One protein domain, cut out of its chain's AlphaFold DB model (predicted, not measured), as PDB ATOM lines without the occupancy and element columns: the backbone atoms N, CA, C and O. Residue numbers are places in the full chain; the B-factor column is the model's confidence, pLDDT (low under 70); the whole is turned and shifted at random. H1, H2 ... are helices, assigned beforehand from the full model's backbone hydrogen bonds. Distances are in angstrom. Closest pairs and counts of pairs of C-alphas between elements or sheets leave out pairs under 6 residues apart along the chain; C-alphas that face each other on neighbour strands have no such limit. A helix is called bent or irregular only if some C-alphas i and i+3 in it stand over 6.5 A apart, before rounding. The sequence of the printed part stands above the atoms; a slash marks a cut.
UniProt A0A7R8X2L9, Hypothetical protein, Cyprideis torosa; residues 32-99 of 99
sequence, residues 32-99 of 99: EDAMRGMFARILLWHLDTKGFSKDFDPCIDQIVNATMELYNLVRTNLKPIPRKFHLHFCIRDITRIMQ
ATOM      1  N   GLU A  32     -14.608  11.514   7.831       86.25
ATOM      2  CA  GLU A  32     -13.216  11.063   7.792       86.25
ATOM      3  C   GLU A  32     -12.920  10.195   6.563       86.25
ATOM      4  O   GLU A  32     -11.908  10.400   5.895       86.25
ATOM      5  N   ASP A  33     -13.850   9.313   6.201       89.25
ATOM      6  CA  ASP A  33     -13.723   8.419   5.046       89.25
ATOM      7  C   ASP A  33     -13.618   9.190   3.726       89.25
ATOM      8  O   ASP A  33     -12.818   8.849   2.853       89.25
ATOM      9  N   ALA A  34     -14.382  10.280   3.589       90.50
ATOM     10  CA  ALA A  34     -14.305  11.133   2.407       90.50
ATOM     11  C   ALA A  34     -12.961  11.869   2.335       90.50
ATOM     12  O   ALA A  34     -12.399  12.007   1.249       90.50
ATOM     13  N   MET A  35     -12.427  12.312   3.479       89.06
ATOM     14  CA  MET A  35     -11.098  12.926   3.540       89.06
ATOM     15  C   MET A  35     -10.009  11.917   3.162       89.06
ATOM     16  O   MET A  35      -9.192  12.221   2.295       89.06
ATOM     17  N   ARG A  36     -10.043  10.700   3.723       90.69
ATOM     18  CA  ARG A  36      -9.109   9.616   3.368       90.69
ATOM     19  C   ARG A  36      -9.140   9.323   1.870       90.69
ATOM     20  O   ARG A  36      -8.096   9.346   1.225       90.69
ATOM     21  N   GLY A  37     -10.332   9.144   1.299       91.19
ATOM     22  CA  GLY A  37     -10.495   8.887  -0.133       91.19
ATOM     23  C   GLY A  37      -9.993  10.032  -1.020       91.19
ATOM     24  O   GLY A  37      -9.349   9.783  -2.040       91.19
ATOM     25  N   MET A  38     -10.237  11.287  -0.630       91.62
ATOM     26  CA  MET A  38      -9.752  12.459  -1.365       91.62
ATOM     27  C   MET A  38      -8.220  12.523  -1.376       91.62
ATOM     28  O   MET A  38      -7.629  12.678  -2.445       91.62
ATOM     29  N   PHE A  39      -7.572  12.372  -0.218       90.38
ATOM     30  CA  PHE A  39      -6.112  12.451  -0.114       90.38
ATOM     31  C   PHE A  39      -5.406  11.255  -0.753       90.38
ATOM     32  O   PHE A  39      -4.420  11.450  -1.462       90.38
ATOM     33  N   ALA A  40      -5.951  10.044  -0.608       91.50
ATOM     34  CA  ALA A  40      -5.432   8.860  -1.290       91.50
ATOM     35  C   ALA A  40      -5.454   9.037  -2.816       91.50
ATOM     36  O   ALA A  40      -4.464   8.759  -3.486       91.50
ATOM     37  N   ARG A  41      -6.546   9.586  -3.373       91.50
ATOM     38  CA  ARG A  41      -6.651   9.861  -4.816       91.50
ATOM     39  C   ARG A  41      -5.610  10.883  -5.287       91.50
ATOM     40  O   ARG A  41      -5.052  10.714  -6.367       91.50
ATOM     41  N   ILE A  42      -5.361  11.930  -4.498       90.69
ATOM     42  CA  ILE A  42      -4.363  12.965  -4.820       90.69
ATOM     43  C   ILE A  42      -2.955  12.361  -4.849       90.69
ATOM     44  O   ILE A  42      -2.217  12.599  -5.802       90.69
ATOM     45  N   LEU A  43      -2.599  11.559  -3.842       90.31
ATOM     46  CA  LEU A  43      -1.287  10.912  -3.763       90.31
ATOM     47  C   LEU A  43      -1.087   9.857  -4.852       90.31
ATOM     48  O   LEU A  43      -0.022   9.819  -5.460       90.31
ATOM     49  N   LEU A  44      -2.112   9.053  -5.148       90.88
ATOM     50  CA  LEU A  44      -2.080   8.095  -6.253       90.88
ATOM     51  C   LEU A  44      -1.812   8.813  -7.579       90.88
ATOM     52  O   LEU A  44      -0.873   8.475  -8.292       90.88
ATOM     53  N   TRP A  45      -2.577   9.873  -7.867       90.31
ATOM     54  CA  TRP A  45      -2.371  10.678  -9.069       90.31
ATOM     55  C   TRP A  45      -0.965  11.294  -9.119       90.31
ATOM     56  O   TRP A  45      -0.352  11.356 -10.186       90.31
ATOM     57  N   HIS A  46      -0.434  11.730  -7.976       89.69
ATOM     58  CA  HIS A  46       0.913  12.287  -7.876       89.69
ATOM     59  C   HIS A  46       2.002  11.252  -8.198       89.69
ATOM     60  O   HIS A  46       2.965  11.578  -8.894       89.69
ATOM     61  N   LEU A  47       1.851  10.018  -7.711       89.19
ATOM     62  CA  LEU A  47       2.779   8.919  -7.979       89.19
ATOM     63  C   LEU A  47       2.699   8.456  -9.439       89.19
ATOM     64  O   LEU A  47       3.740   8.342 -10.092       89.19
ATOM     65  N   ASP A  48       1.484   8.302  -9.972       89.19
ATOM     66  CA  ASP A  48       1.238   7.931 -11.370       89.19
ATOM     67  C   ASP A  48       1.829   8.966 -12.336       89.19
ATOM     68  O   ASP A  48       2.541   8.622 -13.279       89.19
ATOM     69  N   THR A  49       1.592  10.257 -12.079       90.31
ATOM     70  CA  THR A  49       2.072  11.352 -12.944       90.31
ATOM     71  C   THR A  49       3.599  11.437 -12.964       90.31
ATOM     72  O   THR A  49       4.188  11.845 -13.964       90.31
ATOM     73  N   LYS A  50       4.256  11.050 -11.866       88.31
ATOM     74  CA  LYS A  50       5.720  11.023 -11.757       88.31
ATOM     75  C   LYS A  50       6.344   9.690 -12.189       88.31
ATOM     76  O   LYS A  50       7.569   9.596 -12.206       88.31
ATOM     77  N   GLY A  51       5.540   8.693 -12.566       88.62
ATOM     78  CA  GLY A  51       6.014   7.401 -13.067       88.62
ATOM     79  C   GLY A  51       6.653   6.507 -12.001       88.62
ATOM     80  O   GLY A  51       7.569   5.747 -12.315       88.62
ATOM     81  N   PHE A  52       6.217   6.614 -10.742       88.38
ATOM     82  CA  PHE A  52       6.685   5.723  -9.677       88.38
ATOM     83  C   PHE A  52       6.194   4.280  -9.882       88.38
ATOM     84  O   PHE A  52       5.187   4.034 -10.544       88.38
ATOM     85  N   SER A  53       6.914   3.315  -9.298       89.62
ATOM     86  CA  SER A  53       6.470   1.915  -9.274       89.62
ATOM     87  C   SER A  53       5.211   1.754  -8.418       89.62
ATOM     88  O   SER A  53       5.067   2.408  -7.385       89.62
ATOM     89  N   LYS A  54       4.351   0.804  -8.789       86.94
ATOM     90  CA  LYS A  54       3.162   0.419  -8.005       86.94
ATOM     91  C   LYS A  54       3.500  -0.224  -6.660       86.94
ATOM     92  O   LYS A  54       2.639  -0.363  -5.800       86.94
ATOM     93  N   ASP A  55       4.768  -0.561  -6.443       89.25
ATOM     94  CA  ASP A  55       5.259  -1.027  -5.143       89.25
ATOM     95  C   ASP A  55       5.062   0.025  -4.033       89.25
ATOM     96  O   ASP A  55       5.058  -0.317  -2.852       89.25
ATOM     97  N   PHE A  56       4.881   1.300  -4.401       85.62
ATOM     98  CA  PHE A  56       4.632   2.404  -3.471       85.62
ATOM     99  C   PHE A  56       3.147   2.640  -3.154       85.62
ATOM    100  O   PHE A  56       2.854   3.405  -2.236       85.62
ATOM    101  N   ASP A  57       2.215   1.970  -3.838       86.38
ATOM    102  CA  ASP A  57       0.774   2.055  -3.563       86.38
ATOM    103  C   ASP A  57       0.425   1.801  -2.080       86.38
ATOM    104  O   ASP A  57      -0.285   2.622  -1.493       86.38
ATOM    105  N   PRO A  58       0.959   0.763  -1.396       89.44
ATOM    106  CA  PRO A  58       0.684   0.560   0.030       89.44
ATOM    107  C   PRO A  58       1.230   1.677   0.935       89.44
ATOM    108  O   PRO A  58       0.720   1.876   2.040       89.44
ATOM    109  N   CYS A  59       2.242   2.433   0.496       88.12
ATOM    110  CA  CYS A  59       2.745   3.580   1.255       88.12
ATOM    111  C   CYS A  59       1.738   4.737   1.265       88.12
ATOM    112  O   CYS A  59       1.726   5.512   2.220       88.12
ATOM    113  N   ILE A  60       0.872   4.849   0.253       89.38
ATOM    114  CA  ILE A  60      -0.165   5.889   0.188       89.38
ATOM    115  C   ILE A  60      -1.086   5.778   1.404       89.38
ATOM    116  O   ILE A  60      -1.273   6.759   2.127       89.38
ATOM    117  N   ASP A  61      -1.604   4.579   1.670       89.81
ATOM    118  CA  ASP A  61      -2.516   4.340   2.790       89.81
ATOM    119  C   ASP A  61      -1.844   4.630   4.134       89.81
ATOM    120  O   ASP A  61      -2.450   5.246   5.014       89.81
ATOM    121  N   GLN A  62      -0.571   4.257   4.289       91.31
ATOM    122  CA  GLN A  62       0.198   4.547   5.503       91.31
ATOM    123  C   GLN A  62       0.345   6.053   5.739       91.31
ATOM    124  O   GLN A  62       0.106   6.526   6.852       91.31
ATOM    125  N   ILE A  63       0.692   6.818   4.699       90.75
ATOM    126  CA  ILE A  63       0.872   8.271   4.801       90.75
ATOM    127  C   ILE A  63      -0.473   8.950   5.092       90.75
ATOM    128  O   ILE A  63      -0.548   9.797   5.987       90.75
ATOM    129  N   VAL A  64      -1.547   8.577   4.388       92.00
ATOM    130  CA  VAL A  64      -2.885   9.148   4.614       92.00
ATOM    131  C   VAL A  64      -3.354   8.862   6.039       92.00
ATOM    132  O   VAL A  64      -3.768   9.788   6.736       92.00
ATOM    133  N   ASN A  65      -3.229   7.619   6.511       91.62
ATOM    134  CA  ASN A  65      -3.646   7.234   7.860       91.62
ATOM    135  C   ASN A  65      -2.851   7.986   8.937       91.62
ATOM    136  O   ASN A  65      -3.458   8.590   9.821       91.62
ATOM    137  N   ALA A  66      -1.521   8.042   8.818       91.12
ATOM    138  CA  ALA A  66      -0.672   8.774   9.757       91.12
ATOM    139  C   ALA A  66      -1.017  10.273   9.803       91.12
ATOM    140  O   ALA A  66      -1.074  10.881  10.874       91.12
ATOM    141  N   THR A  67      -1.296  10.877   8.644       90.62
ATOM    142  CA  THR A  67      -1.652  12.302   8.558       90.62
ATOM    143  C   THR A  67      -3.025  12.574   9.183       90.62
ATOM    144  O   THR A  67      -3.200  13.586   9.863       90.62
ATOM    145  N   MET A  68      -3.989  11.664   9.007       88.94
ATOM    146  CA  MET A  68      -5.326  11.764   9.606       88.94
ATOM    147  C   MET A  68      -5.296  11.590  11.128       88.94
ATOM    148  O   MET A  68      -5.936  12.360  11.849       88.94
ATOM    149  N   GLU A  69      -4.513  10.637  11.633       90.00
ATOM    150  CA  GLU A  69      -4.294  10.458  13.071       90.00
ATOM    151  C   GLU A  69      -3.642  11.694  13.693       90.00
ATOM    152  O   GLU A  69      -4.136  12.216  14.697       90.00
ATOM    153  N   LEU A  70      -2.587  12.221  13.063       88.94
ATOM    154  CA  LEU A  70      -1.924  13.437  13.522       88.94
ATOM    155  C   LEU A  70      -2.879  14.635  13.507       88.94
ATOM    156  O   LEU A  70      -2.914  15.400  14.470       88.94
ATOM    157  N   TYR A  71      -3.690  14.783  12.457       87.88
ATOM    158  CA  TYR A  71      -4.701  15.834  12.370       87.88
ATOM    159  C   TYR A  71      -5.712  15.749  13.521       87.88
ATOM    160  O   TYR A  71      -5.984  16.754  14.185       87.88
ATOM    161  N   ASN A  72      -6.224  14.552  13.815       86.62
ATOM    162  CA  ASN A  72      -7.155  14.325  14.920       86.62
ATOM    163  C   ASN A  72      -6.502  14.604  16.287       86.62
ATOM    164  O   ASN A  72      -7.107  15.248  17.153       86.62
ATOM    165  N   LEU A  73      -5.248  14.192  16.475       87.25
ATOM    166  CA  LEU A  73      -4.485  14.423  17.703       87.25
ATOM    167  C   LEU A  73      -4.198  15.914  17.922       87.25
ATOM    168  O   LEU A  73      -4.358  16.439  19.023       87.25
ATOM    169  N   VAL A  74      -3.819  16.629  16.869       86.06
ATOM    170  CA  VAL A  74      -3.571  18.071  16.912       86.06
ATOM    171  C   VAL A  74      -4.865  18.835  17.189       86.06
ATOM    172  O   VAL A  74      -4.898  19.697  18.066       86.06
ATOM    173  N   ARG A  75      -5.961  18.475  16.515       82.19
ATOM    174  CA  ARG A  75      -7.276  19.105  16.695       82.19
ATOM    175  C   ARG A  75      -7.828  18.936  18.113       82.19
ATOM    176  O   ARG A  75      -8.503  19.835  18.617       82.19
ATOM    177  N   THR A  76      -7.575  17.797  18.753       83.50
ATOM    178  CA  THR A  76      -8.041  17.523  20.122       83.50
ATOM    179  C   THR A  76      -7.191  18.230  21.177       83.50
ATOM    180  O   THR A  76      -7.753  18.806  22.113       83.50
ATOM    181  N   ASN A  77      -5.865  18.243  21.005       82.25
ATOM    182  CA  ASN A  77      -4.925  18.764  22.002       82.25
ATOM    183  C   ASN A  77      -4.644  20.270  21.883       82.25
ATOM    184  O   ASN A  77      -4.406  20.934  22.893       82.25
ATOM    185  N   LEU A  78      -4.681  20.845  20.678       76.88
ATOM    186  CA  LEU A  78      -4.344  22.250  20.430       76.88
ATOM    187  C   LEU A  78      -5.597  23.081  20.149       76.88
ATOM    188  O   LEU A  78      -5.816  23.576  19.044       76.88
ATOM    189  N   LYS A  79      -6.422  23.261  21.185       68.06
ATOM    190  CA  LYS A  79      -7.585  24.151  21.108       68.06
ATOM    191  C   LYS A  79      -7.149  25.622  21.117       68.06
ATOM    192  O   LYS A  79      -6.209  25.973  21.837       68.06
ATOM    193  N   PRO A  80      -7.841  26.503  20.377       62.78
ATOM    194  CA  PRO A  80      -7.595  27.935  20.444       62.78
ATOM    195  C   PRO A  80      -7.924  28.444  21.853       62.78
ATOM    196  O   PRO A  80      -9.072  28.449  22.291       62.78
ATOM    197  N   ILE A  81      -6.886  28.849  22.582       67.50
ATOM    198  CA  ILE A  81      -6.969  29.508  23.892       67.50
ATOM    199  C   ILE A  81      -6.770  31.011  23.636       67.50
ATOM    200  O   ILE A  81      -6.018  31.347  22.720       67.50
ATOM    201  N   PRO A  82      -7.345  31.938  24.430       62.81
ATOM    202  CA  PRO A  82      -7.178  33.384  24.221       62.81
ATOM    203  C   PRO A  82      -5.719  33.846  24.035       62.81
ATOM    204  O   PRO A  82      -5.446  34.748  23.251       62.81
ATOM    205  N   ARG A  83      -4.757  33.173  24.685       59.31
ATOM    206  CA  ARG A  83      -3.310  33.446  24.562       59.31
ATOM    207  C   ARG A  83      -2.665  32.909  23.269       59.31
ATOM    208  O   ARG A  83      -1.535  33.270  22.961       59.31
ATOM    209  N   LYS A  84      -3.343  32.025  22.532       64.06
ATOM    210  CA  LYS A  84      -2.874  31.342  21.311       64.06
ATOM    211  C   LYS A  84      -3.975  31.298  20.238       64.06
ATOM    212  O   LYS A  84      -4.291  30.242  19.698       64.06
ATOM    213  N   PHE A  85      -4.564  32.451  19.926       64.38
ATOM    214  CA  PHE A  85      -5.656  32.576  18.946       64.38
ATOM    215  C   PHE A  85      -5.258  32.212  17.501       64.38
ATOM    216  O   PHE A  85      -6.126  31.952  16.677       64.38
ATOM    217  N   HIS A  86      -3.958  32.181  17.188       73.12
ATOM    218  CA  HIS A  86      -3.434  31.810  15.870       73.12
ATOM    219  C   HIS A  86      -3.457  30.296  15.599       73.12
ATOM    220  O   HIS A  86      -3.226  29.882  14.468       73.12
ATOM    221  N   LEU A  87      -3.717  29.461  16.613       72.19
ATOM    222  CA  LEU A  87      -3.830  28.012  16.442       72.19
ATOM    223  C   LEU A  87      -5.215  27.665  15.885       72.19
ATOM    224  O   LEU A  87      -6.154  27.395  16.634       72.19
ATOM    225  N   HIS A  88      -5.336  27.705  14.560       72.81
ATOM    226  CA  HIS A  88      -6.520  27.261  13.837       72.81
ATOM    227  C   HIS A  88      -6.128  26.171  12.842       72.81
ATOM    228  O   HIS A  88      -5.391  26.443  11.901       72.81
ATOM    229  N   PHE A  89      -6.622  24.952  13.061       77.81
ATOM    230  CA  PHE A  89      -6.331  23.800  12.209       77.81
ATOM    231  C   PHE A  89      -7.503  23.530  11.268       77.81
ATOM    232  O   PHE A  89      -8.627  23.281  11.712       77.81
ATOM    233  N   CYS A  90      -7.239  23.563   9.965       80.94
ATOM    234  CA  CYS A  90      -8.216  23.343   8.903       80.94
ATOM    235  C   CYS A  90      -7.717  22.260   7.935       80.94
ATOM    236  O   CYS A  90      -6.534  21.947   7.875       80.94
ATOM    237  N   ILE A  91      -8.615  21.711   7.114       82.00
ATOM    238  CA  ILE A  91      -8.272  20.739   6.056       82.00
ATOM    239  C   ILE A  91      -7.217  21.306   5.089       82.00
ATOM    240  O   ILE A  91      -6.425  20.562   4.516       82.00
ATOM    241  N   ARG A  92      -7.151  22.637   4.957       83.56
ATOM    242  CA  ARG A  92      -6.122  23.331   4.173       83.56
ATOM    243  C   ARG A  92      -4.696  22.986   4.623       83.56
ATOM    244  O   ARG A  92      -3.797  22.912   3.786       83.56
ATOM    245  N   ASP A  93      -4.489  22.753   5.914       83.94
ATOM    246  CA  ASP A  93      -3.170  22.400   6.439       83.94
ATOM    247  C   ASP A  93      -2.748  21.010   5.952       83.94
ATOM    248  O   ASP A  93      -1.606  20.827   5.540       83.94
ATOM    249  N   ILE A  94      -3.696  20.072   5.871       83.12
ATOM    250  CA  ILE A  94      -3.464  18.734   5.312       83.12
ATOM    251  C   ILE A  94      -3.147  18.831   3.817       83.12
ATOM    252  O   ILE A  94      -2.175  18.240   3.354       83.12
ATOM    253  N   THR A  95      -3.903  19.634   3.055       84.56
ATOM    254  CA  THR A  95      -3.630  19.805   1.616       84.56
ATOM    255  C   THR A  95      -2.229  20.343   1.345       84.56
ATOM    256  O   THR A  95      -1.601  19.925   0.382       84.56
ATOM    257  N   ARG A  96      -1.704  21.216   2.214       84.62
ATOM    258  CA  ARG A  96      -0.356  21.777   2.063       84.62
ATOM    259  C   ARG A  96       0.754  20.756   2.329       84.62
ATOM    260  O   ARG A  96       1.848  20.927   1.812       84.62
ATOM    261  N   ILE A  97       0.489  19.735   3.141       83.31
ATOM    262  CA  ILE A  97       1.450  18.661   3.432       83.31
ATOM    263  C   ILE A  97       1.551  17.680   2.254       83.31
ATOM    264  O   ILE A  97       2.600  17.078   2.055       83.31
ATOM    265  N   MET A  98       0.469  17.514   1.486       79.69
ATOM    266  CA  MET A  98       0.356  16.478   0.447       79.69
ATOM    267  C   MET A  98       0.553  16.973  -0.994       79.69
ATOM    268  O   MET A  98       0.547  16.151  -1.909       79.69
ATOM    269  N   GLN A  99       0.665  18.288  -1.207       70.38
ATOM    270  CA  GLN A  99       0.980  18.898  -2.509       70.38
ATOM    271  C   GLN A  99       2.484  18.901  -2.778       70.38
ATOM    272  O   GLN A  99       2.855  18.597  -3.936       70.38
TER     273      GLN A  99
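AT A GLANCE: This is residues 32 to 99 of the 99 residues of the protein "Hypothetical protein" of Cyprideis torosa (UniProt A0A7R8X2L9). The model is a helical hairpin of H1 and the longer H2, with H1 slanting past part of H2, and the short H3 brought back beside the pair by a long loop. H2 and that loop make the long axis, and the loop's tip, residues 81 to 86, sticks out beyond the end of H2. The printed part has 68 residues with three named helices, in the order H1, H2, H3, and no named strand; the class is all helix. The whole is loose, with a radius of gyration of the C-alphas of 14.4 A, and its C-alphas span 48 by 17 by 17 A, a rod in outline.

HOW THE PARTS SIT: Start with H1, residues 32 to 49, and go on through a tight link of four residues to H2, residues 54 to 77. These two form a helical hairpin and touch; look at the C-alphas of Ala 40 and Ile 60, their closest, 6.2 A apart. They run opposite ways at a steep tilt of 39 degrees, and they touch with residues 36 to 44 of H1 and 57 to 68 of H2 alone. Then a long link of 13 residues leads to H3, residues 91 to 98. H3 touches H1, at residues 39 to 43 of H1 alone, and the closest C-alphas are those of Leu 43 and Met 98, 7.2 A apart. H1 and H3 run the same way at a shallow tilt of 29 degrees. H2 and H3 are close but not clearly touching: their closest C-alphas, those of Thr 67 and Ile 94, are 7.4 A apart. They run opposite ways at a tilt of 36 degrees, only just steep. In H1 and H3 every O i to N i+4 pair is within hydrogen-bond range, and in H2 16 of 20 are.

IN THESE COORDINATES: Find C-alpha 32 at (-13.216, 11.063, 7.792); from there H1 runs 25.8 A to C-alpha 49. Next find C-alpha 54 at (3.162, 0.419, -8.005), where H2 begins; it runs 36.1 A to C-alpha 77. H2 is irregular, with C-alphas 55 and 58 lying 7.1 A apart, where about 5 A is found in a regular helix. H3 runs 11.1 A from C-alpha 91 to C-alpha 98, at (0.356, 16.478, 0.447).

THE WHOLE: The two C-alphas farthest apart are those of Ser 53 and Pro 82, at 47.9 A. The printed part has no cut and ends at Gln 99, the chain's last residue. Its one long link, from H2 to H3, is residues 78 to 90, of which 81 to 86 stand free. Look at the B-factor column: the mean pLDDT of the printed part is 84.3, and residues 79 to 85 are under 70.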